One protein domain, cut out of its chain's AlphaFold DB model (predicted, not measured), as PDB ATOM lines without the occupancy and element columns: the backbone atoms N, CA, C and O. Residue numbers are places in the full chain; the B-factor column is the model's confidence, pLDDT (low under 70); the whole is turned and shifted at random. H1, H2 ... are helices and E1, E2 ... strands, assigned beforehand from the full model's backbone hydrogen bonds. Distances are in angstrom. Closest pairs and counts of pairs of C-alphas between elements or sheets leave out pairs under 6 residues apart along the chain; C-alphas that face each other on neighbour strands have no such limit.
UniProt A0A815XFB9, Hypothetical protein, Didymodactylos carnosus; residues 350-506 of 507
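This is residues 350 to 506 of the 507 residues of the protein "Hypothetical protein" of Didymodactylos carnosus (UniProt A0A815XFB9). A strongly twisted sheet of five parallel strands makes the core, with H3 over one face and H4 over the other, in three layers. H2 packs on H3, away from the sheet; H5, the longest helix, runs at a shallow angle to H4 and grazes the sheet, and little H1 lies far out at the beginning of the printed part. The printed part has 157 residues, with the named elements in the order H1 E1 H2 E2 H3 E3 H4 E4 H5 E5, and the sheet's order is E2, E3, E1, E4, E5. The class is mixed, helices and strands; the whole is compact, with a radius of gyration of the C-alphas of 15.9 A, and rounded, with spans of 45 by 37 by 34 A.

Begin at H1, residues 350 to 355, which is not on the sheet. Go on to E1, residues 372 to 376, an inner strand. H2, residues 383 to 393, is not on the sheet; it is close to H1 but not clearly touching, with C-alphas 350 and 393 the closest at 7.5 A. Next come E2, residues 401 to 405, an edge strand, and H3, residues 418 to 429. H3 is on the sheet at a height of 8.8 A, over E1, and runs along the strands, at 5 degrees to E1 on the local plane. With residues 420 to 424 alone H3 touches H2, the closest C-alphas being those of Phe 386 and Gln 424, 6.1 A apart; the tilt of 38 degrees is only just steep. E3, residues 435 to 439, is parallel to E2, where N 402 and O 435 are 2.9 A apart, and to E1, where N 436 and O 372 are 2.8 A apart. H4, residues 447 to 460, is on the opposite face from H3, at a height of 9.3 A, over E2, E3 and E1, and slantwise to the strands, at 38 degrees to E1 on the local plane. Look beside E1 for its parallel neighbour E4, residues 469 to 472: N 373 and O 469 are 2.8 A apart. H5, residues 483 to 498, only grazes the sheet with residues 493 to 497, and it and H4 only just touch, with 3 pairs of C-alphas within 8 A, the closest being those of Phe 452 and Gln 492 at 7.1 A. E5, residues 502 to 505, is the other edge strand, parallel to E4, with N 472 and O 504 2.8 A apart. Two strand-helix-strand units join parallel neighbours through a helix: E2, H3, E3 with a left-handed crossover, and E4, H5, E5 with a right-handed one. Two split strand-helix-strand units, in which the two strands are not neighbours, each have a right-handed crossover: E1, H2, E2, with E3 between the two strands in the sheet, and E3, H4, E4, with E1 between the two strands in the sheet. In H1, H2, H3, H4 and H5 every O i to N i+4 pair is within hydrogen-bond range.

Find C-alpha 350 at (-49.211, 172.066, -5.786), where H1 begins its 8.4 A. E1 spans 13.7 A, H2 15.3 A, E2 11.7 A, H3 16.3 A and E3 12.7 A. H4 runs 20.6 A from C-alpha 447 at (-81.732, 172.869, -3.622). E4 spans 10.2 A, H5 22.3 A, and E5 9.9 A, ending at C-alpha 505 at (-71.186, 164.797, -5.331).

The two C-alphas farthest apart are those of Lys 395 and Gln 483, at 46.1 A. The printed part has no cut. The links H1 to E1 and E2 to H3 are long, and residues 479 to 484, of which 483 to 484 belong to H5, stand free. The mean pLDDT of the printed part is 79.6; residues 364 to 365, 378 to 379, 395 to 416 and 440 to 446 are under 70.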
ATOM      1  N   ASN A 350     -50.457 172.778  -5.484       84.06
ATOM      2  CA  ASN A 350     -49.211 172.066  -5.786       84.06
ATOM      3  C   ASN A 350     -49.062 170.762  -4.990       84.06
ATOM      4  O   ASN A 350     -48.515 169.790  -5.511       84.06
ATOM      5  N   VAL A 351     -49.552 170.732  -3.745       86.19
ATOM      6  CA  VAL A 351     -49.577 169.509  -2.932       86.19
ATOM      7  C   VAL A 351     -50.495 168.473  -3.574       86.19
ATOM      8  O   VAL A 351     -50.080 167.330  -3.721       86.19
ATOM      9  N   LEU A 352     -51.697 168.863  -4.010       89.19
ATOM     10  CA  LEU A 352     -52.649 167.948  -4.650       89.19
ATOM     11  C   LEU A 352     -52.187 167.477  -6.031       89.19
ATOM     12  O   LEU A 352     -52.265 166.286  -6.319       89.19
ATOM     13  N   LEU A 353     -51.667 168.382  -6.863       86.56
ATOM     14  CA  LEU A 353     -51.101 168.040  -8.170       86.56
ATOM     15  C   LEU A 353     -49.967 167.017  -8.022       86.56
ATOM     16  O   LEU A 353     -49.931 166.031  -8.751       86.56
ATOM     17  N   SER A 354     -49.087 167.205  -7.032       88.19
ATOM     18  CA  SER A 354     -48.009 166.249  -6.743       88.19
ATOM     19  C   SER A 354     -48.548 164.924  -6.208       88.19
ATOM     20  O   SER A 354     -48.129 163.865  -6.667       88.19
ATOM     21  N   LEU A 355     -49.485 164.977  -5.256       91.44
ATOM     22  CA  LEU A 355     -50.071 163.794  -4.624       91.44
ATOM     23  C   LEU A 355     -50.760 162.883  -5.646       91.44
ATOM     24  O   LEU A 355     -50.595 161.668  -5.589       91.44
ATOM     25  N   TYR A 356     -51.498 163.470  -6.587       92.62
ATOM     26  CA  TYR A 356     -52.237 162.742  -7.618       92.62
ATOM     27  C   TYR A 356     -51.469 162.588  -8.936       92.62
ATOM     28  O   TYR A 356     -52.043 162.127  -9.920       92.62
ATOM     29  N   ASN A 357     -50.180 162.949  -8.968       91.50
ATOM     30  CA  ASN A 357     -49.327 162.862 -10.157       91.50
ATOM     31  C   ASN A 357     -49.941 163.553 -11.399       91.50
ATOM     32  O   ASN A 357     -49.890 163.037 -12.518       91.50
ATOM     33  N   VAL A 358     -50.549 164.725 -11.195       86.56
ATOM     34  CA  VAL A 358     -51.169 165.540 -12.246       86.56
ATOM     35  C   VAL A 358     -50.151 166.556 -12.760       86.56
ATOM     36  O   VAL A 358     -49.767 167.490 -12.055       86.56
ATOM     37  N   ASP A 359     -49.732 166.396 -14.014       84.19
ATOM     38  CA  ASP A 359     -48.853 167.344 -14.703       84.19
ATOM     39  C   ASP A 359     -49.679 168.426 -15.412       84.19
ATOM     40  O   ASP A 359     -50.108 168.273 -16.557       84.19
ATOM     41  N   ASP A 360     -49.872 169.552 -14.729       77.69
ATOM     42  CA  ASP A 360     -50.664 170.687 -15.210       77.69
ATOM     43  C   ASP A 360     -50.105 171.355 -16.487       77.69
ATOM     44  O   ASP A 360     -50.791 172.157 -17.128       77.69
ATOM     45  N   ASN A 361     -48.869 171.038 -16.893       76.31
ATOM     46  CA  ASN A 361     -48.305 171.490 -18.167       76.31
ATOM     47  C   ASN A 361     -48.932 170.775 -19.359       76.31
ATOM     48  O   ASN A 361     -49.025 171.372 -20.433       76.31
ATOM     49  N   LYS A 362     -49.357 169.524 -19.158       73.56
ATOM     50  CA  LYS A 362     -49.963 168.663 -20.179       73.56
ATOM     51  C   LYS A 362     -51.465 168.877 -20.327       73.56
ATOM     52  O   LYS A 362     -52.070 168.285 -21.219       73.56
ATOM     53  N   ASN A 363     -52.060 169.734 -19.496       70.56
ATOM     54  CA  ASN A 363     -53.441 170.170 -19.655       70.56
ATOM     55  C   ASN A 363     -53.534 171.073 -20.896       70.56
ATOM     56  O   ASN A 363     -53.409 172.299 -20.844       70.56
ATOM     57  N   GLU A 364     -53.679 170.454 -22.058       68.12
ATOM     58  CA  GLU A 364     -53.980 171.128 -23.312       68.12
ATOM     59  C   GLU A 364     -55.485 171.070 -23.552       68.12
ATOM     60  O   GLU A 364     -56.091 169.996 -23.545       68.12
ATOM     61  N   ILE A 365     -56.099 172.231 -23.787       69.94
ATOM     62  CA  ILE A 365     -57.498 172.293 -24.210       69.94
ATOM     63  C   ILE A 365     -57.551 171.800 -25.657       69.94
ATOM     64  O   ILE A 365     -57.358 172.567 -26.597       69.94
ATOM     65  N   ARG A 366     -57.782 170.500 -25.839       73.44
ATOM     66  CA  ARG A 366     -57.944 169.893 -27.172       73.44
ATOM     67  C   ARG A 366     -59.298 170.218 -27.793       73.44
ATOM     68  O   ARG A 366     -59.422 170.255 -29.011       73.44
ATOM     69  N   ASN A 367     -60.299 170.468 -26.953       78.94
ATOM     70  CA  ASN A 367     -61.636 170.866 -27.359       78.94
ATOM     71  C   ASN A 367     -62.044 172.121 -26.581       78.94
ATOM     72  O   ASN A 367     -62.189 172.085 -25.363       78.94
ATOM     73  N   VAL A 368     -62.242 173.231 -27.293       70.00
ATOM     74  CA  VAL A 368     -62.642 174.525 -26.707       70.00
ATOM     75  C   VAL A 368     -64.020 174.487 -26.036       70.00
ATOM     76  O   VAL A 368     -64.334 175.367 -25.236       70.00
ATOM     77  N   ASN A 369     -64.820 173.458 -26.331       75.75
ATOM     78  CA  ASN A 369     -66.120 173.226 -25.712       75.75
ATOM     79  C   ASN A 369     -66.033 172.412 -24.413       75.75
ATOM     80  O   ASN A 369     -67.035 172.293 -23.714       75.75
ATOM     81  N   SER A 370     -64.865 171.865 -24.057       84.81
ATOM     82  CA  SER A 370     -64.677 171.204 -22.766       84.81
ATOM     83  C   SER A 370     -64.723 172.244 -21.649       84.81
ATOM     84  O   SER A 370     -63.822 173.074 -21.517       84.81
ATOM     85  N   ARG A 371     -65.789 172.194 -20.849       87.50
ATOM     86  CA  ARG A 371     -65.991 173.044 -19.672       87.50
ATOM     87  C   ARG A 371     -66.311 172.194 -18.456       87.50
ATOM     88  O   ARG A 371     -66.810 171.073 -18.578       87.50
ATOM     89  N   GLN A 372     -66.062 172.771 -17.295       90.31
ATOM     90  CA  GLN A 372     -66.364 172.182 -16.001       90.31
ATOM     91  C   GLN A 372     -67.220 173.170 -15.192       90.31
ATOM     92  O   GLN A 372     -67.226 174.358 -15.510       90.31
ATOM     93  N   ALA A 373     -67.975 172.724 -14.194       90.69
ATOM     94  CA  ALA A 373     -68.871 173.585 -13.430       90.69
ATOM     95  C   ALA A 373     -68.933 173.230 -11.948       90.69
ATOM     96  O   ALA A 373     -68.862 172.062 -11.575       90.69
ATOM     97  N   ILE A 374     -69.143 174.249 -11.120       89.56
ATOM     98  CA  ILE A 374     -69.492 174.096  -9.707       89.56
ATOM     99  C   ILE A 374     -70.951 174.511  -9.482       89.56
ATOM    100  O   ILE A 374     -71.435 175.465 -10.106       89.56
ATOM    101  N   ALA A 375     -71.648 173.807  -8.594       86.69
ATOM    102  CA  ALA A 375     -72.990 174.172  -8.151       86.69
ATOM    103  C   ALA A 375     -72.931 174.939  -6.820       86.69
ATOM    104  O   ALA A 375     -72.325 174.464  -5.864       86.69
ATOM    105  N   GLY A 376     -73.579 176.104  -6.740       81.31
ATOM    106  CA  GLY A 376     -73.715 176.860  -5.487       81.31
ATOM    107  C   GLY A 376     -75.169 177.070  -5.100       81.31
ATOM    108  O   GLY A 376     -75.977 177.520  -5.917       81.31
ATOM    109  N   PHE A 377     -75.500 176.762  -3.842       76.75
ATOM    110  CA  PHE A 377     -76.884 176.791  -3.353       76.75
ATOM    111  C   PHE A 377     -77.139 177.756  -2.207       76.75
ATOM    112  O   PHE A 377     -78.279 178.173  -2.046       76.75
ATOM    113  N   GLN A 378     -76.138 178.081  -1.391       68.12
ATOM    114  CA  GLN A 378     -76.351 178.866  -0.165       68.12
ATOM    115  C   GLN A 378     -75.467 180.110  -0.102       68.12
ATOM    116  O   GLN A 378     -75.896 181.133   0.420       68.12
ATOM    117  N   GLU A 379     -74.284 180.054  -0.704       69.69
ATOM    118  CA  GLU A 379     -73.265 181.085  -0.555       69.69
ATOM    119  C   GLU A 379     -73.023 181.873  -1.847       69.69
ATOM    120  O   GLU A 379     -73.561 181.577  -2.923       69.69
ATOM    121  N   TYR A 380     -72.180 182.900  -1.745       70.94
ATOM    122  CA  TYR A 380     -71.849 183.791  -2.846       70.94
ATOM    123  C   TYR A 380     -70.451 183.539  -3.409       70.94
ATOM    124  O   TYR A 380     -69.540 183.040  -2.751       70.94
ATOM    125  N   LEU A 381     -70.271 183.937  -4.670       72.88
ATOM    126  CA  LEU A 381     -68.984 183.838  -5.338       72.88
ATOM    127  C   LEU A 381     -68.166 185.124  -5.159       72.88
ATOM    128  O   LEU A 381     -68.544 186.181  -5.678       72.88
ATOM    129  N   ASN A 382     -66.991 185.025  -4.524       73.44
ATOM    130  CA  ASN A 382     -66.033 186.131  -4.461       73.44
ATOM    131  C   ASN A 382     -64.898 185.981  -5.490       73.44
ATOM    132  O   ASN A 382     -63.908 185.267  -5.308       73.44
ATOM    133  N   LEU A 383     -65.015 186.742  -6.579       76.12
ATOM    134  CA  LEU A 383     -64.033 186.742  -7.664       76.12
ATOM    135  C   LEU A 383     -62.701 187.400  -7.297       76.12
ATOM    136  O   LEU A 383     -61.680 187.077  -7.905       76.12
ATOM    137  N   ASN A 384     -62.678 188.331  -6.343       75.50
ATOM    138  CA  ASN A 384     -61.429 188.950  -5.900       75.50
ATOM    139  C   ASN A 384     -60.579 187.937  -5.137       75.50
ATOM    140  O   ASN A 384     -59.376 187.840  -5.379       75.50
ATOM    141  N   SER A 385     -61.216 187.117  -4.311       75.56
ATOM    142  CA  SER A 385     -60.562 186.038  -3.569       75.56
ATOM    143  C   SER A 385     -60.049 184.944  -4.490       75.56
ATOM    144  O   SER A 385     -58.909 184.509  -4.333       75.56
ATOM    145  N   PHE A 386     -60.804 184.598  -5.538       79.94
ATOM    146  CA  PHE A 386     -60.300 183.711  -6.587       79.94
ATOM    147  C   PHE A 386     -59.096 184.304  -7.341       79.94
ATOM    148  O   PHE A 386     -58.096 183.618  -7.547       79.94
ATOM    149  N   LYS A 387     -59.124 185.597  -7.699       78.94
ATOM    150  CA  LYS A 387     -57.969 186.273  -8.327       78.94
ATOM    151  C   LYS A 387     -56.736 186.258  -7.421       78.94
ATOM    152  O   LYS A 387     -55.629 186.059  -7.919       78.94
ATOM    153  N   SER A 388     -56.902 186.479  -6.117       77.56
ATOM    154  CA  SER A 388     -55.801 186.415  -5.150       77.56
ATOM    155  C   SER A 388     -55.253 184.996  -5.017       77.56
ATOM    156  O   SER A 388     -54.043 184.815  -5.115       77.56
ATOM    157  N   PHE A 389     -56.123 183.986  -4.911       81.00
ATOM    158  CA  PHE A 389     -55.731 182.572  -4.934       81.00
ATOM    159  C   PHE A 389     -54.905 182.245  -6.183       81.00
ATOM    160  O   PHE A 389     -53.808 181.690  -6.086       81.00
ATOM    161  N   ALA A 390     -55.388 182.664  -7.355       80.75
ATOM    162  CA  ALA A 390     -54.721 182.372  -8.612       80.75
ATOM    163  C   ALA A 390     -53.343 183.045  -8.721       80.75
ATOM    164  O   ALA A 390     -52.371 182.422  -9.147       80.75
ATOM    165  N   ARG A 391     -53.220 184.301  -8.271       79.38
ATOM    166  CA  ARG A 391     -51.922 184.997  -8.200       79.38
ATOM    167  C   ARG A 391     -50.927 184.290  -7.284       79.38
ATOM    168  O   ARG A 391     -49.737 184.304  -7.587       79.38
ATOM    169  N   THR A 392     -51.405 183.707  -6.187       78.38
ATOM    170  CA  THR A 392     -50.563 183.055  -5.178       78.38
ATOM    171  C   THR A 392     -50.079 181.681  -5.624       78.38
ATOM    172  O   THR A 392     -48.892 181.392  -5.486       78.38
ATOM    173  N   TYR A 393     -50.962 180.841  -6.170       79.06
ATOM    174  CA  TYR A 393     -50.636 179.432  -6.421       79.06
ATOM    175  C   TYR A 393     -50.299 179.091  -7.875       79.06
ATOM    176  O   TYR A 393     -49.769 178.011  -8.115       79.06
ATOM    177  N   GLY A 394     -50.524 179.979  -8.851       70.00
ATOM    178  CA  GLY A 394     -50.088 179.707 -10.223       70.00
ATOM    179  C   GLY A 394     -50.765 180.532 -11.317       70.00
ATOM    180  O   GLY A 394     -51.979 180.649 -11.399       70.00
ATOM    181  N   LYS A 395     -49.968 181.035 -12.269       57.16
ATOM    182  CA  LYS A 395     -50.449 181.830 -13.419       57.16
ATOM    183  C   LYS A 395     -51.160 181.017 -14.518       57.16
ATOM    184  O   LYS A 395     -51.634 181.608 -15.480       57.16
ATOM    185  N   LYS A 396     -51.205 179.682 -14.411       60.78
ATOM    186  CA  LYS A 396     -51.830 178.783 -15.405       60.78
ATOM    187  C   LYS A 396     -53.307 178.497 -15.133       60.78
ATOM    188  O   LYS A 396     -53.950 177.833 -15.945       60.78
ATOM    189  N   PHE A 397     -53.856 178.997 -14.027       63.31
ATOM    190  CA  PHE A 397     -55.296 178.993 -13.811       63.31
ATOM    191  C   PHE A 397     -55.897 180.025 -14.763       63.31
ATOM    192  O   PHE A 397     -55.959 181.219 -14.466       63.31
ATOM    193  N   SER A 398     -56.237 179.580 -15.971       52.19
ATOM    194  CA  SER A 398     -56.896 180.440 -16.942       52.19
ATOM    195  C   SER A 398     -58.292 180.732 -16.407       52.19
ATOM    196  O   SER A 398     -59.187 179.892 -16.461       52.19
ATOM    197  N   LEU A 399     -58.445 181.917 -15.817       53.41
ATOM    198  CA  LEU A 399     -59.695 182.446 -15.295       53.41
ATOM    199  C   LEU A 399     -60.596 182.792 -16.478       53.41
ATOM    200  O   LEU A 399     -60.793 183.955 -16.809       53.41
ATOM    201  N   THR A 400     -61.140 181.775 -17.133       54.72
ATOM    202  CA  THR A 400     -62.402 181.956 -17.838       54.72
ATOM    203  C   THR A 400     -63.462 181.583 -16.825       54.72
ATOM    204  O   THR A 400     -63.901 180.435 -16.782       54.72
ATOM    205  N   LEU A 401     -63.814 182.542 -15.953       59.16
ATOM    206  CA  LEU A 401     -65.072 182.421 -15.229       59.16
ATOM    207  C   LEU A 401     -66.129 182.194 -16.298       59.16
ATOM    208  O   LEU A 401     -66.251 182.981 -17.243       59.16
ATOM    209  N   GLY A 402     -66.819 181.075 -16.183       57.19
ATOM    210  CA  GLY A 402     -67.887 180.758 -17.089       57.19
ATOM    211  C   GLY A 402     -69.064 181.699 -16.994       57.19
ATOM    212  O   GLY A 402     -69.071 182.695 -16.268       57.19
ATOM    213  N   LYS A 403     -70.101 181.357 -17.749       65.81
ATOM    214  CA  LYS A 403     -71.395 182.006 -17.584       65.81
ATOM    215  C   LYS A 403     -71.923 181.675 -16.185       65.81
ATOM    216  O   LYS A 403     -71.808 180.543 -15.722       65.81
ATOM    217  N   ILE A 404     -72.470 182.688 -15.519       63.88
ATOM    218  CA  ILE A 404     -73.268 182.485 -14.314       63.88
ATOM    219  C   ILE A 404     -74.683 182.192 -14.784       63.88
ATOM    220  O   ILE A 404     -75.290 183.016 -15.472       63.88
ATOM    221  N   TYR A 405     -75.186 181.023 -14.416       66.62
ATOM    222  CA  TYR A 405     -76.577 180.651 -14.635       66.62
ATOM    223  C   TYR A 405     -77.328 180.832 -13.316       66.62
ATOM    224  O   TYR A 405     -76.879 180.333 -12.284       66.62
ATOM    225  N   GLY A 406     -78.414 181.608 -13.331       65.44
ATOM    226  CA  GLY A 406     -79.171 181.992 -12.135       65.44
ATOM    227  C   GLY A 406     -78.884 183.422 -11.665       65.44
ATOM    228  O   GLY A 406     -78.720 184.331 -12.485       65.44
ATOM    229  N   ARG A 407     -78.888 183.660 -10.346       62.44
ATOM    230  CA  ARG A 407     -78.645 185.007  -9.806       62.44
ATOM    231  C   ARG A 407     -77.158 185.327  -9.777       62.44
ATOM    232  O   ARG A 407     -76.350 184.642  -9.161       62.44
ATOM    233  N   ASP A 408     -76.830 186.458 -10.381       60.84
ATOM    234  CA  ASP A 408     -75.497 187.022 -10.313       60.84
ATOM    235  C   ASP A 408     -75.258 187.685  -8.953       60.84
ATOM    236  O   ASP A 408     -75.704 188.802  -8.686       60.84
ATOM    237  N   TYR A 409     -74.551 186.972  -8.084       57.97
ATOM    238  CA  TYR A 409     -74.132 187.471  -6.779       57.97
ATOM    239  C   TYR A 409     -72.657 187.887  -6.739       57.97
ATOM    240  O   TYR A 409     -72.054 187.928  -5.662       57.97
ATOM    241  N   ARG A 410     -72.051 188.199  -7.893       58.72
ATOM    242  CA  ARG A 410     -70.672 188.702  -7.940       58.72
ATOM    243  C   ARG A 410     -70.516 189.917  -7.019       58.72
ATOM    244  O   ARG A 410     -71.341 190.827  -7.022       58.72
ATOM    245  N   ASN A 411     -69.408 189.944  -6.277       52.06
ATOM    246  CA  ASN A 411     -68.980 191.047  -5.403       52.06
ATOM    247  C   ASN A 411     -69.830 191.290  -4.142       52.06
ATOM    248  O   ASN A 411     -69.762 192.382  -3.578       52.06
ATOM    249  N   LYS A 412     -70.592 190.302  -3.651       53.88
ATOM    250  CA  LYS A 412     -71.060 190.358  -2.259       53.88
ATOM    251  C   LYS A 412     -69.912 189.989  -1.310       53.88
ATOM    252  O   LYS A 412     -69.371 188.896  -1.371       53.88
ATOM    253  N   THR A 413     -69.563 190.932  -0.442       48.44
ATOM    254  CA  THR A 413     -68.367 190.983   0.424       48.44
ATOM    255  C   THR A 413     -68.529 190.286   1.780       48.44
ATOM    256  O   THR A 413     -67.872 190.642   2.750       48.44
ATOM    257  N   TYR A 414     -69.503 189.387   1.940       47.91
ATOM    258  CA  TYR A 414     -69.850 188.897   3.283       47.91
ATOM    259  C   TYR A 414     -69.729 187.387   3.465       47.91
ATOM    260  O   TYR A 414     -69.462 186.966   4.595       47.91
ATOM    261  N   ASP A 415     -69.819 186.606   2.387       52.06
ATOM    262  CA  ASP A 415     -69.980 185.154   2.470       52.06
ATOM    263  C   ASP A 415     -69.062 184.430   1.479       52.06
ATOM    264  O   ASP A 415     -69.430 184.130   0.344       52.06
ATOM    265  N   GLU A 416     -67.811 184.246   1.896       61.66
ATOM    266  CA  GLU A 416     -66.871 183.341   1.243       61.66
ATOM    267  C   GLU A 416     -66.864 182.039   2.054       61.66
ATOM    268  O   GLU A 416     -66.602 182.071   3.257       61.66
ATOM    269  N   GLY A 417     -67.159 180.922   1.394       71.81
ATOM    270  CA  GLY A 417     -67.198 179.593   1.999       71.81
ATOM    271  C   GLY A 417     -66.954 178.504   0.954       71.81
ATOM    272  O   GLY A 417     -66.025 178.610   0.143       71.81
ATOM    273  N   GLU A 418     -67.804 177.490   0.952       78.25
ATOM    274  CA  GLU A 418     -67.862 176.404  -0.021       78.25
ATOM    275  C   GLU A 418     -67.752 176.815  -1.487       78.25
ATOM    276  O   GLU A 418     -66.905 176.300  -2.211       78.25
ATOM    277  N   THR A 419     -68.519 177.807  -1.935       79.75
ATOM    278  CA  THR A 419     -68.520 178.185  -3.362       79.75
ATOM    279  C   THR A 419     -67.158 178.744  -3.797       79.75
ATOM    280  O   THR A 419     -66.735 178.602  -4.948       79.75
ATOM    281  N   SER A 420     -66.439 179.383  -2.868       80.12
ATOM    282  CA  SER A 420     -65.080 179.870  -3.112       80.12
ATOM    283  C   SER A 420     -64.062 178.733  -3.084       80.12
ATOM    284  O   SER A 420     -63.166 178.728  -3.931       80.12
ATOM    285  N   LEU A 421     -64.199 177.783  -2.154       84.00
ATOM    286  CA  LEU A 421     -63.356 176.589  -2.071       84.00
ATOM    287  C   LEU A 421     -63.475 175.741  -3.346       84.00
ATOM    288  O   LEU A 421     -62.459 175.456  -3.987       84.00
ATOM    289  N   ASP A 422     -64.704 175.432  -3.756       88.12
ATOM    290  CA  ASP A 422     -65.027 174.656  -4.952       88.12
ATOM    291  C   ASP A 422     -64.413 175.285  -6.202       88.12
ATOM    292  O   ASP A 422     -63.674 174.627  -6.939       88.12
ATOM    293  N   LEU A 423     -64.642 176.589  -6.423       85.69
ATOM    294  CA  LEU A 423     -64.107 177.270  -7.602       85.69
ATOM    295  C   LEU A 423     -62.576 177.246  -7.610       85.69
ATOM    296  O   LEU A 423     -61.968 177.005  -8.656       85.69
ATOM    297  N   GLN A 424     -61.951 177.521  -6.464       85.12
ATOM    298  CA  GLN A 424     -60.498 177.592  -6.329       85.12
ATOM    299  C   GLN A 424     -59.841 176.251  -6.650       85.12
ATOM    300  O   GLN A 424     -58.948 176.199  -7.499       85.12
ATOM    301  N   TYR A 425     -60.299 175.168  -6.025       89.31
ATOM    302  CA  TYR A 425     -59.675 173.856  -6.182       89.31
ATOM    303  C   TYR A 425     -60.049 173.168  -7.489       89.31
ATOM    304  O   TYR A 425     -59.168 172.591  -8.129       89.31
ATOM    305  N   MET A 426     -61.291 173.296  -7.959       89.56
ATOM    306  CA  MET A 426     -61.684 172.748  -9.257       89.56
ATOM    307  C   MET A 426     -60.917 173.428 -10.399       89.56
ATOM    308  O   MET A 426     -60.384 172.749 -11.277       89.56
ATOM    309  N   SER A 427     -60.760 174.757 -10.349       86.19
ATOM    310  CA  SER A 427     -59.962 175.500 -11.341       86.19
ATOM    311  C   SER A 427     -58.463 175.207 -11.248       86.19
ATOM    312  O   SER A 427     -57.739 175.353 -12.236       86.19
ATOM    313  N   ALA A 428     -57.973 174.836 -10.062       85.50
ATOM    314  CA  ALA A 428     -56.573 174.499  -9.859       85.50
ATOM    315  C   ALA A 428     -56.221 173.110 -10.405       85.50
ATOM    316  O   ALA A 428     -55.209 172.965 -11.091       85.50
ATOM    317  N   MET A 429     -57.065 172.114 -10.128       87.06
ATOM    318  CA  MET A 429     -56.867 170.735 -10.583       87.06
ATOM    319  C   MET A 429     -57.204 170.577 -12.072       87.06
ATOM    320  O   MET A 429     -56.443 169.961 -12.816       87.06
ATOM    321  N   GLY A 430     -58.291 171.201 -12.535       84.50
ATOM    322  CA  GLY A 430     -58.686 171.298 -13.945       84.50
ATOM    323  C   GLY A 430     -58.077 172.517 -14.637       84.50
ATOM    324  O   GLY A 430     -58.790 173.300 -15.266       84.50
ATOM    325  N   SER A 431     -56.770 172.741 -14.471       80.19
ATOM    326  CA  SER A 431     -56.130 173.968 -14.956       80.19
ATOM    327  C   SER A 431     -56.374 174.189 -16.456       80.19
ATOM    328  O   SER A 431     -56.358 173.257 -17.258       80.19
ATOM    329  N   ARG A 432     -56.603 175.456 -16.833       79.19
ATOM    330  CA  ARG A 432     -56.944 175.935 -18.191       79.19
ATOM    331  C   ARG A 432     -58.354 175.587 -18.686       79.19
ATOM    332  O   ARG A 432     -58.779 176.208 -19.654       79.19
ATOM    333  N   ILE A 433     -59.105 174.706 -18.029       83.50
ATOM    334  CA  ILE A 433     -60.501 174.423 -18.392       83.50
ATOM    335  C   ILE A 433     -61.407 175.541 -17.836       83.50
ATOM    336  O   ILE A 433     -61.347 175.836 -16.639       83.50
ATOM    337  N   PRO A 434     -62.252 176.189 -18.664       84.88
ATOM    338  CA  PRO A 434     -63.224 177.159 -18.170       84.88
ATOM    339  C   PRO A 434     -64.146 176.545 -17.112       84.88
ATOM    340  O   PRO A 434     -64.705 175.470 -17.334       84.88
ATOM    341  N   THR A 435     -64.300 177.242 -15.984       86.19
ATOM    342  CA  THR A 435     -65.133 176.787 -14.862       86.19
ATOM    343  C   THR A 435     -66.369 177.666 -14.732       86.19
ATOM    344  O   THR A 435     -66.270 178.863 -14.445       86.19
ATOM    345  N   ASP A 436     -67.528 177.068 -14.970       86.44
ATOM    346  CA  ASP A 436     -68.836 177.703 -14.895       86.44
ATOM    347  C   ASP A 436     -69.371 177.661 -13.463       86.44
ATOM    348  O   ASP A 436     -69.068 176.758 -12.683       86.44
ATOM    349  N   TYR A 437     -70.178 178.662 -13.119       84.31
ATOM    350  CA  TYR A 437     -70.858 178.722 -11.833       84.31
ATOM    351  C   TYR A 437     -72.360 178.615 -12.063       84.31
ATOM    352  O   TYR A 437     -72.973 179.487 -12.689       84.31
ATOM    353  N   ILE A 438     -72.948 177.538 -11.559       84.31
ATOM    354  CA  ILE A 438     -74.382 177.293 -11.664       84.31
ATOM    355  C   ILE A 438     -74.981 177.608 -10.306       84.31
ATOM    356  O   ILE A 438     -74.894 176.827  -9.360       84.31
ATOM    357  N   SER A 439     -75.542 178.810 -10.214       76.50
ATOM    358  CA  SER A 439     -76.161 179.301  -8.995       76.50
ATOM    359  C   SER A 439     -77.619 178.879  -8.938       76.50
ATOM    360  O   SER A 439     -78.396 179.148  -9.858       76.50
ATOM    361  N   SER A 440     -78.025 178.296  -7.818       69.19
ATOM    362  CA  SER A 440     -79.434 178.321  -7.455       69.19
ATOM    363  C   SER A 440     -79.810 179.755  -7.043       69.19
ATOM    364  O   SER A 440     -79.012 180.433  -6.383       69.19
ATOM    365  N   PRO A 441     -80.990 180.282  -7.421       61.28
ATOM    366  CA  PRO A 441     -81.491 181.555  -6.910       61.28
ATOM    367  C   PRO A 441     -81.831 181.431  -5.409       61.28
ATOM    368  O   PRO A 441     -82.992 181.387  -5.012       61.28
ATOM    369  N   SER A 442     -80.799 181.423  -4.568       52.28
ATOM    370  CA  SER A 442     -80.775 180.997  -3.159       52.28
ATOM    371  C   SER A 442     -81.483 181.891  -2.131       52.28
ATOM    372  O   SER A 442     -81.152 181.878  -0.952       52.28
ATOM    373  N   ASN A 443     -82.507 182.644  -2.534       52.66
ATOM    374  CA  ASN A 443     -83.483 183.152  -1.561       52.66
ATOM    375  C   ASN A 443     -84.657 182.178  -1.369       52.66
ATOM    376  O   ASN A 443     -85.522 182.434  -0.536       52.66
ATOM    377  N   PHE A 444     -84.712 181.116  -2.175       54.62
ATOM    378  CA  PHE A 444     -85.792 180.143  -2.204       54.62
ATOM    379  C   PHE A 444     -85.201 178.737  -2.176       54.62
ATOM    380  O   PHE A 444     -84.141 178.469  -2.731       54.62
ATOM    381  N   ASP A 445     -85.893 177.858  -1.477       62.50
ATOM    382  CA  ASP A 445     -85.360 176.651  -0.855       62.50
ATOM    383  C   ASP A 445     -85.134 175.456  -1.808       62.50
ATOM    384  O   ASP A 445     -85.104 174.306  -1.375       62.50
ATOM    385  N   GLY A 446     -84.982 175.698  -3.113       61.34
ATOM    386  CA  GLY A 446     -85.150 174.673  -4.145       61.34
ATOM    387  C   GLY A 446     -84.000 173.687  -4.365       61.34
ATOM    388  O   GLY A 446     -84.124 172.848  -5.255       61.34
ATOM    389  N   PHE A 447     -82.914 173.755  -3.583       79.69
ATOM    390  CA  PHE A 447     -81.732 172.869  -3.622       79.69
ATOM    391  C   PHE A 447     -81.450 172.254  -5.017       79.69
ATOM    392  O   PHE A 447     -81.247 173.008  -5.971       79.69
ATOM    393  N   LEU A 448     -81.476 170.920  -5.174       87.50
ATOM    394  CA  LEU A 448     -81.220 170.245  -6.459       87.50
ATOM    395  C   LEU A 448     -82.272 170.517  -7.546       87.50
ATOM    396  O   LEU A 448     -81.921 170.562  -8.719       87.50
ATOM    397  N   ILE A 449     -83.544 170.740  -7.199       89.81
ATOM    398  CA  ILE A 449     -84.592 170.996  -8.205       89.81
ATOM    399  C   ILE A 449     -84.339 172.331  -8.896       89.81
ATOM    400  O   ILE A 449     -84.454 172.431 -10.116       89.81
ATOM    401  N   ASP A 450     -83.919 173.346  -8.143       86.25
ATOM    402  CA  ASP A 450     -83.496 174.614  -8.728       86.25
ATOM    403  C   ASP A 450     -82.281 174.451  -9.640       86.25
ATOM    404  O   ASP A 450     -82.228 175.059 -10.712       86.25
ATOM    405  N   PHE A 451     -81.325 173.609  -9.246       88.12
ATOM    406  CA  PHE A 451     -80.178 173.281 -10.084       88.12
ATOM    407  C   PHE A 451     -80.609 172.618 -11.398       88.12
ATOM    408  O   PHE A 451     -80.200 173.086 -12.461       88.12
ATOM    409  N   PHE A 452     -81.514 171.637 -11.366       91.38
ATOM    410  CA  PHE A 452     -82.054 171.022 -12.585       91.38
ATOM    411  C   PHE A 452     -82.835 172.011 -13.457       91.38
ATOM    412  O   PHE A 452     -82.716 171.967 -14.681       91.38
ATOM    413  N   VAL A 453     -83.556 172.972 -12.868       90.44
ATOM    414  CA  VAL A 453     -84.177 174.073 -13.628       90.44
ATOM    415  C   VAL A 453     -83.121 174.912 -14.351       90.44
ATOM    416  O   VAL A 453     -83.302 175.231 -15.528       90.44
ATOM    417  N   GLN A 454     -82.016 175.269 -13.685       87.69
ATOM    418  CA  GLN A 454     -80.929 176.012 -14.335       87.69
ATOM    419  C   GLN A 454     -80.286 175.203 -15.464       87.69
ATOM    420  O   GLN A 454     -79.997 175.772 -16.518       87.69
ATOM    421  N   LEU A 455     -80.105 173.892 -15.280       89.31
ATOM    422  CA  LEU A 455     -79.587 173.009 -16.325       89.31
ATOM    423  C   LEU A 455     -80.534 172.924 -17.521       89.31
ATOM    424  O   LEU A 455     -80.090 173.148 -18.642       89.31
ATOM    425  N   ALA A 456     -81.836 172.747 -17.304       88.75
ATOM    426  CA  ALA A 456     -82.816 172.727 -18.390       88.75
ATOM    427  C   ALA A 456     -82.813 174.035 -19.210       88.75
ATOM    428  O   ALA A 456     -82.950 174.014 -20.433       88.75
ATOM    429  N   ILE A 457     -82.631 175.192 -18.558       87.12
ATOM    430  CA  ILE A 457     -82.488 176.495 -19.238       87.12
ATOM    431  C   ILE A 457     -81.171 176.564 -20.023       87.12
ATOM    432  O   ILE A 457     -81.135 177.072 -21.148       87.12
ATOM    433  N   LEU A 458     -80.085 176.086 -19.417       86.75
ATOM    434  CA  LEU A 458     -78.750 176.077 -20.000       86.75
ATOM    435  C   LEU A 458     -78.693 175.199 -21.255       86.75
ATOM    436  O   LEU A 458     -78.266 175.691 -22.302       86.75
ATOM    437  N   GLU A 459     -79.142 173.951 -21.155       87.31
ATOM    438  CA  GLU A 459     -79.041 172.924 -22.195       87.31
ATOM    439  C   GLU A 459     -79.976 173.165 -23.378       87.31
ATOM    440  O   GLU A 459     -79.616 172.867 -24.515       87.31
ATOM    441  N   HIS A 460     -81.139 173.776 -23.146       85.94
ATOM    442  CA  HIS A 460     -82.071 174.081 -24.230       85.94
ATOM    443  C   HIS A 460     -81.525 175.120 -25.224       85.94
ATOM    444  O   HIS A 460     -81.841 175.099 -26.416       85.94
ATOM    445  N   ASN A 461     -80.714 176.071 -24.759       86.19
ATOM    446  CA  ASN A 461     -80.164 177.093 -25.638       86.19
ATOM    447  C   ASN A 461     -78.937 176.551 -26.381       86.19
ATOM    448  O   ASN A 461     -77.833 176.552 -25.843       86.19
ATOM    449  N   LYS A 462     -79.119 176.188 -27.656       83.44
ATOM    450  CA  LYS A 462     -78.075 175.623 -28.537       83.44
ATOM    451  C   LYS A 462     -76.831 176.506 -28.727       83.44
ATOM    452  O   LYS A 462     -75.806 176.016 -29.183       83.44
ATOM    453  N   ASN A 463     -76.896 177.792 -28.370       85.31
ATOM    454  CA  ASN A 463     -75.737 178.695 -28.386       85.31
ATOM    455  C   ASN A 463     -74.899 178.627 -27.097       85.31
ATOM    456  O   ASN A 463     -73.874 179.307 -26.978       85.31
ATOM    457  N   ASN A 464     -75.348 177.884 -26.088       85.31
ATOM    458  CA  ASN A 464     -74.574 177.656 -24.883       85.31
ATOM    459  C   ASN A 464     -73.608 176.491 -25.078       85.31
ATOM    460  O   ASN A 464     -73.943 175.462 -25.651       85.31
ATOM    461  N   ILE A 465     -72.413 176.651 -24.517       84.44
ATOM    462  CA  ILE A 465     -71.497 175.540 -24.312       84.44
ATOM    463  C   ILE A 465     -71.848 174.956 -22.948       84.44
ATOM    464  O   ILE A 465     -71.755 175.661 -21.944       84.44
ATOM    465  N   VAL A 466     -72.285 173.703 -22.930       88.31
ATOM    466  CA  VAL A 466     -72.709 173.013 -21.711       88.31
ATOM    467  C   VAL A 466     -71.496 172.315 -21.077       88.31
ATOM    468  O   VAL A 466     -70.755 171.641 -21.795       88.31
ATOM    469  N   PRO A 467     -71.261 172.469 -19.761       90.38
ATOM    470  CA  PRO A 467     -70.211 171.739 -19.056       90.38
ATOM    471  C   PRO A 467     -70.359 170.219 -19.156       90.38
ATOM    472  O   PRO A 467     -71.462 169.686 -19.233       90.38
ATOM    473  N   LEU A 468     -69.224 169.519 -19.148       92.00
ATOM    474  CA  LEU A 468     -69.171 168.053 -19.160       92.00
ATOM    475  C   LEU A 468     -68.956 167.475 -17.759       92.00
ATOM    476  O   LEU A 468     -69.301 166.328 -17.509       92.00
ATOM    477  N   VAL A 469     -68.380 168.264 -16.851       93.44
ATOM    478  CA  VAL A 469     -68.058 167.847 -15.484       93.44
ATOM    479  C   VAL A 469     -68.667 168.836 -14.507       93.44
ATOM    480  O   VAL A 469     -68.454 170.039 -14.647       93.44
ATOM    481  N   TYR A 470     -69.388 168.335 -13.512       93.69
ATOM    482  CA  TYR A 470     -70.042 169.133 -12.482       93.69
ATOM    483  C   TYR A 470     -69.593 168.658 -11.103       93.69
ATOM    484  O   TYR A 470     -69.563 167.456 -10.851       93.69
ATOM    485  N   SER A 471     -69.284 169.596 -10.212       93.88
ATOM    486  CA  SER A 471     -69.024 169.332  -8.795       93.88
ATOM    487  C   SER A 471     -70.145 169.919  -7.942       93.88
ATOM    488  O   SER A 471     -70.475 171.103  -8.070       93.88
ATOM    489  N   ILE A 472     -70.725 169.089  -7.079       90.88
ATOM    490  CA  ILE A 472     -71.775 169.442  -6.125       90.88
ATOM    491  C   ILE A 472     -71.256 169.109  -4.726       90.88
ATOM    492  O   ILE A 472     -71.276 167.957  -4.301       90.88
ATOM    493  N   SER A 473     -70.823 170.123  -3.985       86.88
ATOM    494  CA  SER A 473     -70.273 169.932  -2.637       86.88
ATOM    495  C   SER A 473     -71.321 170.134  -1.534       86.88
ATOM    496  O   SER A 473     -71.048 170.612  -0.432       86.88
ATOM    497  N   TYR A 474     -72.569 169.793  -1.840       79.88
ATOM    498  CA  TYR A 474     -73.695 169.913  -0.928       79.88
ATOM    499  C   TYR A 474     -74.431 168.584  -0.868       79.88
ATOM    500  O   TYR A 474     -74.675 167.959  -1.899       79.88
ATOM    501  N   ALA A 475     -74.839 168.202   0.334       78.31
ATOM    502  CA  ALA A 475     -75.588 166.986   0.590       78.31
ATOM    503  C   ALA A 475     -76.669 167.247   1.644       78.31
ATOM    504  O   ALA A 475     -76.610 168.222   2.400       78.31
ATOM    505  N   ALA A 476     -77.653 166.359   1.671       76.88
ATOM    506  CA  ALA A 476     -78.681 166.274   2.693       76.88
ATOM    507  C   ALA A 476     -78.801 164.808   3.118       76.88
ATOM    508  O   ALA A 476     -78.488 163.927   2.317       76.88
ATOM    509  N   ASP A 477     -79.252 164.547   4.347       76.00
ATOM    510  CA  ASP A 477     -79.540 163.178   4.774       76.00
ATOM    511  C   ASP A 477     -80.673 162.617   3.906       76.00
ATOM    512  O   ASP A 477     -81.767 163.188   3.857       76.00
ATOM    513  N   GLU A 478     -80.386 161.533   3.182       81.38
ATOM    514  CA  GLU A 478     -81.324 160.877   2.272       81.38
ATOM    515  C   GLU A 478     -82.567 160.371   3.013       81.38
ATOM    516  O   GLU A 478     -83.674 160.513   2.497       81.38
ATOM    517  N   GLY A 479     -82.413 159.874   4.246       77.88
ATOM    518  CA  GLY A 479     -83.526 159.392   5.068       77.88
ATOM    519  C   GLY A 479     -84.462 160.507   5.537       77.88
ATOM    520  O   GLY A 479     -85.625 160.251   5.851       77.88
ATOM    521  N   GLU A 480     -83.983 161.752   5.541       75.81
ATOM    522  CA  GLU A 480     -84.797 162.944   5.798       75.81
ATOM    523  C   GLU A 480     -85.459 163.489   4.519       75.81
ATOM    524  O   GLU A 480     -86.280 164.410   4.585       75.81
ATOM    525  N   GLN A 481     -85.131 162.941   3.342       78.44
ATOM    526  CA  GLN A 481     -85.762 163.325   2.082       78.44
ATOM    527  C   GLN A 481     -86.970 162.429   1.778       78.44
ATOM    528  O   GLN A 481     -86.970 161.224   2.001       78.44
ATOM    529  N   GLY A 482     -88.034 163.014   1.223       80.44
ATOM    530  CA  GLY A 482     -89.172 162.227   0.743       80.44
ATOM    531  C   GLY A 482     -88.811 161.434  -0.517       80.44
ATOM    532  O   GLY A 482     -88.217 162.001  -1.433       80.44
ATOM    533  N   GLN A 483     -89.238 160.169  -0.612       87.81
ATOM    534  CA  GLN A 483     -88.921 159.279  -1.744       87.81
ATOM    535  C   GLN A 483     -89.199 159.920  -3.111       87.81
ATOM    536  O   GLN A 483     -88.354 159.894  -3.993       87.81
ATOM    537  N   THR A 484     -90.342 160.599  -3.267       88.69
ATOM    538  CA  THR A 484     -90.687 161.296  -4.516       88.69
ATOM    539  C   THR A 484     -89.643 162.335  -4.925       88.69
ATOM    540  O   THR A 484     -89.361 162.487  -6.109       88.69
ATOM    541  N   TYR A 485     -89.063 163.062  -3.967       88.62
ATOM    542  CA  TYR A 485     -87.994 164.017  -4.251       88.62
ATOM    543  C   TYR A 485     -86.726 163.301  -4.728       88.62
ATOM    544  O   TYR A 485     -86.117 163.736  -5.706       88.62
ATOM    545  N   VAL A 486     -86.360 162.204  -4.058       90.19
ATOM    546  CA  VAL A 486     -85.194 161.381  -4.404       90.19
ATOM    547  C   VAL A 486     -85.345 160.802  -5.812       90.19
ATOM    548  O   VAL A 486     -84.470 161.027  -6.640       90.19
ATOM    549  N   ASP A 487     -86.488 160.192  -6.133       91.69
ATOM    550  CA  ASP A 487     -86.765 159.591  -7.448       91.69
ATOM    551  C   ASP A 487     -86.711 160.622  -8.586       91.69
ATOM    552  O   ASP A 487     -86.204 160.352  -9.681       91.69
ATOM    553  N   ILE A 488     -87.222 161.836  -8.337       91.62
ATOM    554  CA  ILE A 488     -87.120 162.947  -9.289       91.62
ATOM    555  C   ILE A 488     -85.653 163.321  -9.500       91.62
ATOM    556  O   ILE A 488     -85.241 163.492 -10.647       91.62
ATOM    557  N   CYS A 489     -84.873 163.466  -8.425       92.19
ATOM    558  CA  CYS A 489     -83.462 163.829  -8.534       92.19
ATOM    559  C   CYS A 489     -82.663 162.749  -9.269       92.19
ATOM    560  O   CYS A 489     -81.900 163.085 -10.172       92.19
ATOM    561  N   ASP A 490     -82.892 161.476  -8.949       93.75
ATOM    562  CA  ASP A 490     -82.259 160.332  -9.609       93.75
ATOM    563  C   ASP A 490     -82.577 160.306 -11.110       93.75
ATOM    564  O   ASP A 490     -81.681 160.254 -11.952       93.75
ATOM    565  N   THR A 491     -83.850 160.510 -11.468       92.88
ATOM    566  CA  THR A 491     -84.273 160.623 -12.873       92.88
ATOM    567  C   THR A 491     -83.552 161.758 -13.601       92.88
ATOM    568  O   THR A 491     -83.168 161.609 -14.761       92.88
ATOM    569  N   GLN A 492     -83.356 162.906 -12.952       93.19
ATOM    570  CA  GLN A 492     -82.632 164.029 -13.554       93.19
ATOM    571  C   GLN A 492     -81.130 163.738 -13.684       93.19
ATOM    572  O   GLN A 492     -80.543 164.052 -14.719       93.19
ATOM    573  N   PHE A 493     -80.507 163.075 -12.706       94.88
ATOM    574  CA  PHE A 493     -79.112 162.644 -12.819       94.88
ATOM    575  C   PHE A 493     -78.908 161.594 -13.918       94.88
ATOM    576  O   PHE A 493     -77.945 161.716 -14.680       94.88
ATOM    577  N   MET A 494     -79.834 160.643 -14.087       93.56
ATOM    578  CA  MET A 494     -79.808 159.695 -15.209       93.56
ATOM    579  C   MET A 494     -79.810 160.418 -16.561       93.56
ATOM    580  O   MET A 494     -79.017 160.078 -17.438       93.56
ATOM    581  N   LYS A 495     -80.634 161.465 -16.730       92.38
ATOM    582  CA  LYS A 495     -80.634 162.279 -17.962       92.38
ATOM    583  C   LYS A 495     -79.288 162.950 -18.206       92.38
ATOM    584  O   LYS A 495     -78.787 162.935 -19.327       92.38
ATOM    585  N   LEU A 496     -78.668 163.508 -17.168       93.19
ATOM    586  CA  LEU A 496     -77.341 164.112 -17.306       93.19
ATOM    587  C   LEU A 496     -76.305 163.064 -17.733       93.19
ATOM    588  O   LEU A 496     -75.540 163.312 -18.667       93.19
ATOM    589  N   GLY A 497     -76.337 161.875 -17.132       93.88
ATOM    590  CA  GLY A 497     -75.460 160.766 -17.502       93.88
ATOM    591  C   GLY A 497     -75.672 160.255 -18.932       93.88
ATOM    592  O   GLY A 497     -74.699 160.015 -19.644       93.88
ATOM    593  N   LEU A 498     -76.921 160.192 -19.403       93.94
ATOM    594  CA  LEU A 498     -77.267 159.870 -20.794       93.94
ATOM    595  C   LEU A 498     -76.647 160.850 -21.800       93.94
ATOM    596  O   LEU A 498     -76.247 160.443 -22.889       93.94
ATOM    597  N   THR A 499     -76.497 162.123 -21.417       92.44
ATOM    598  CA  THR A 499     -75.792 163.138 -22.224       92.44
ATOM    599  C   THR A 499     -74.269 163.154 -22.048       92.44
ATOM    600  O   THR A 499     -73.607 164.092 -22.500       92.44
ATOM    601  N   GLY A 500     -73.694 162.158 -21.371       92.88
ATOM    602  CA  GLY A 500     -72.248 162.034 -21.175       92.88
ATOM    603  C   GLY A 500     -71.653 163.008 -20.168       92.88
ATOM    604  O   GLY A 500     -70.473 163.350 -20.268       92.88
ATOM    605  N   LYS A 501     -72.456 163.481 -19.210       93.44
ATOM    606  CA  LYS A 501     -71.983 164.357 -18.133       93.44
ATOM    607  C   LYS A 501     -71.528 163.549 -16.929       93.44
ATOM    608  O   LYS A 501     -72.224 162.644 -16.477       93.44
ATOM    609  N   SER A 502     -70.407 163.962 -16.351       95.31
ATOM    610  CA  SER A 502     -69.924 163.463 -15.066       95.31
ATOM    611  C   SER A 502     -70.366 164.402 -13.952       95.31
ATOM    612  O   SER A 502     -69.951 165.562 -13.914       95.31
ATOM    613  N   ILE A 503     -71.185 163.902 -13.030       94.88
ATOM    614  CA  ILE A 503     -71.603 164.634 -11.832       94.88
ATOM    615  C   ILE A 503     -70.887 164.026 -10.629       94.88
ATOM    616  O   ILE A 503     -71.028 162.836 -10.359       94.88
ATOM    617  N   LEU A 504     -70.102 164.832  -9.920       95.75
ATOM    618  CA  LEU A 504     -69.403 164.434  -8.705       95.75
ATOM    619  C   LEU A 504     -70.078 165.115  -7.518       95.75
ATOM    620  O   LEU A 504     -70.210 166.340  -7.501       95.75
ATOM    621  N   VAL A 505     -70.502 164.320  -6.539       91.69
ATOM    622  CA  VAL A 505     -71.186 164.797  -5.331       91.69
ATOM    623  C   VAL A 505     -70.351 164.429  -4.109       91.69
ATOM    624  O   VAL A 505     -69.819 163.319  -4.040       91.69
ATOM    625  N   SER A 506     -70.202 165.354  -3.160       87.12
ATOM    626  CA  SER A 506     -69.534 165.070  -1.884       87.12
ATOM    627  C   SER A 506     -70.316 164.027  -1.076       87.12
ATOM    628  O   SER A 506     -71.523 164.193  -0.904       87.12
TER     629      SER A 506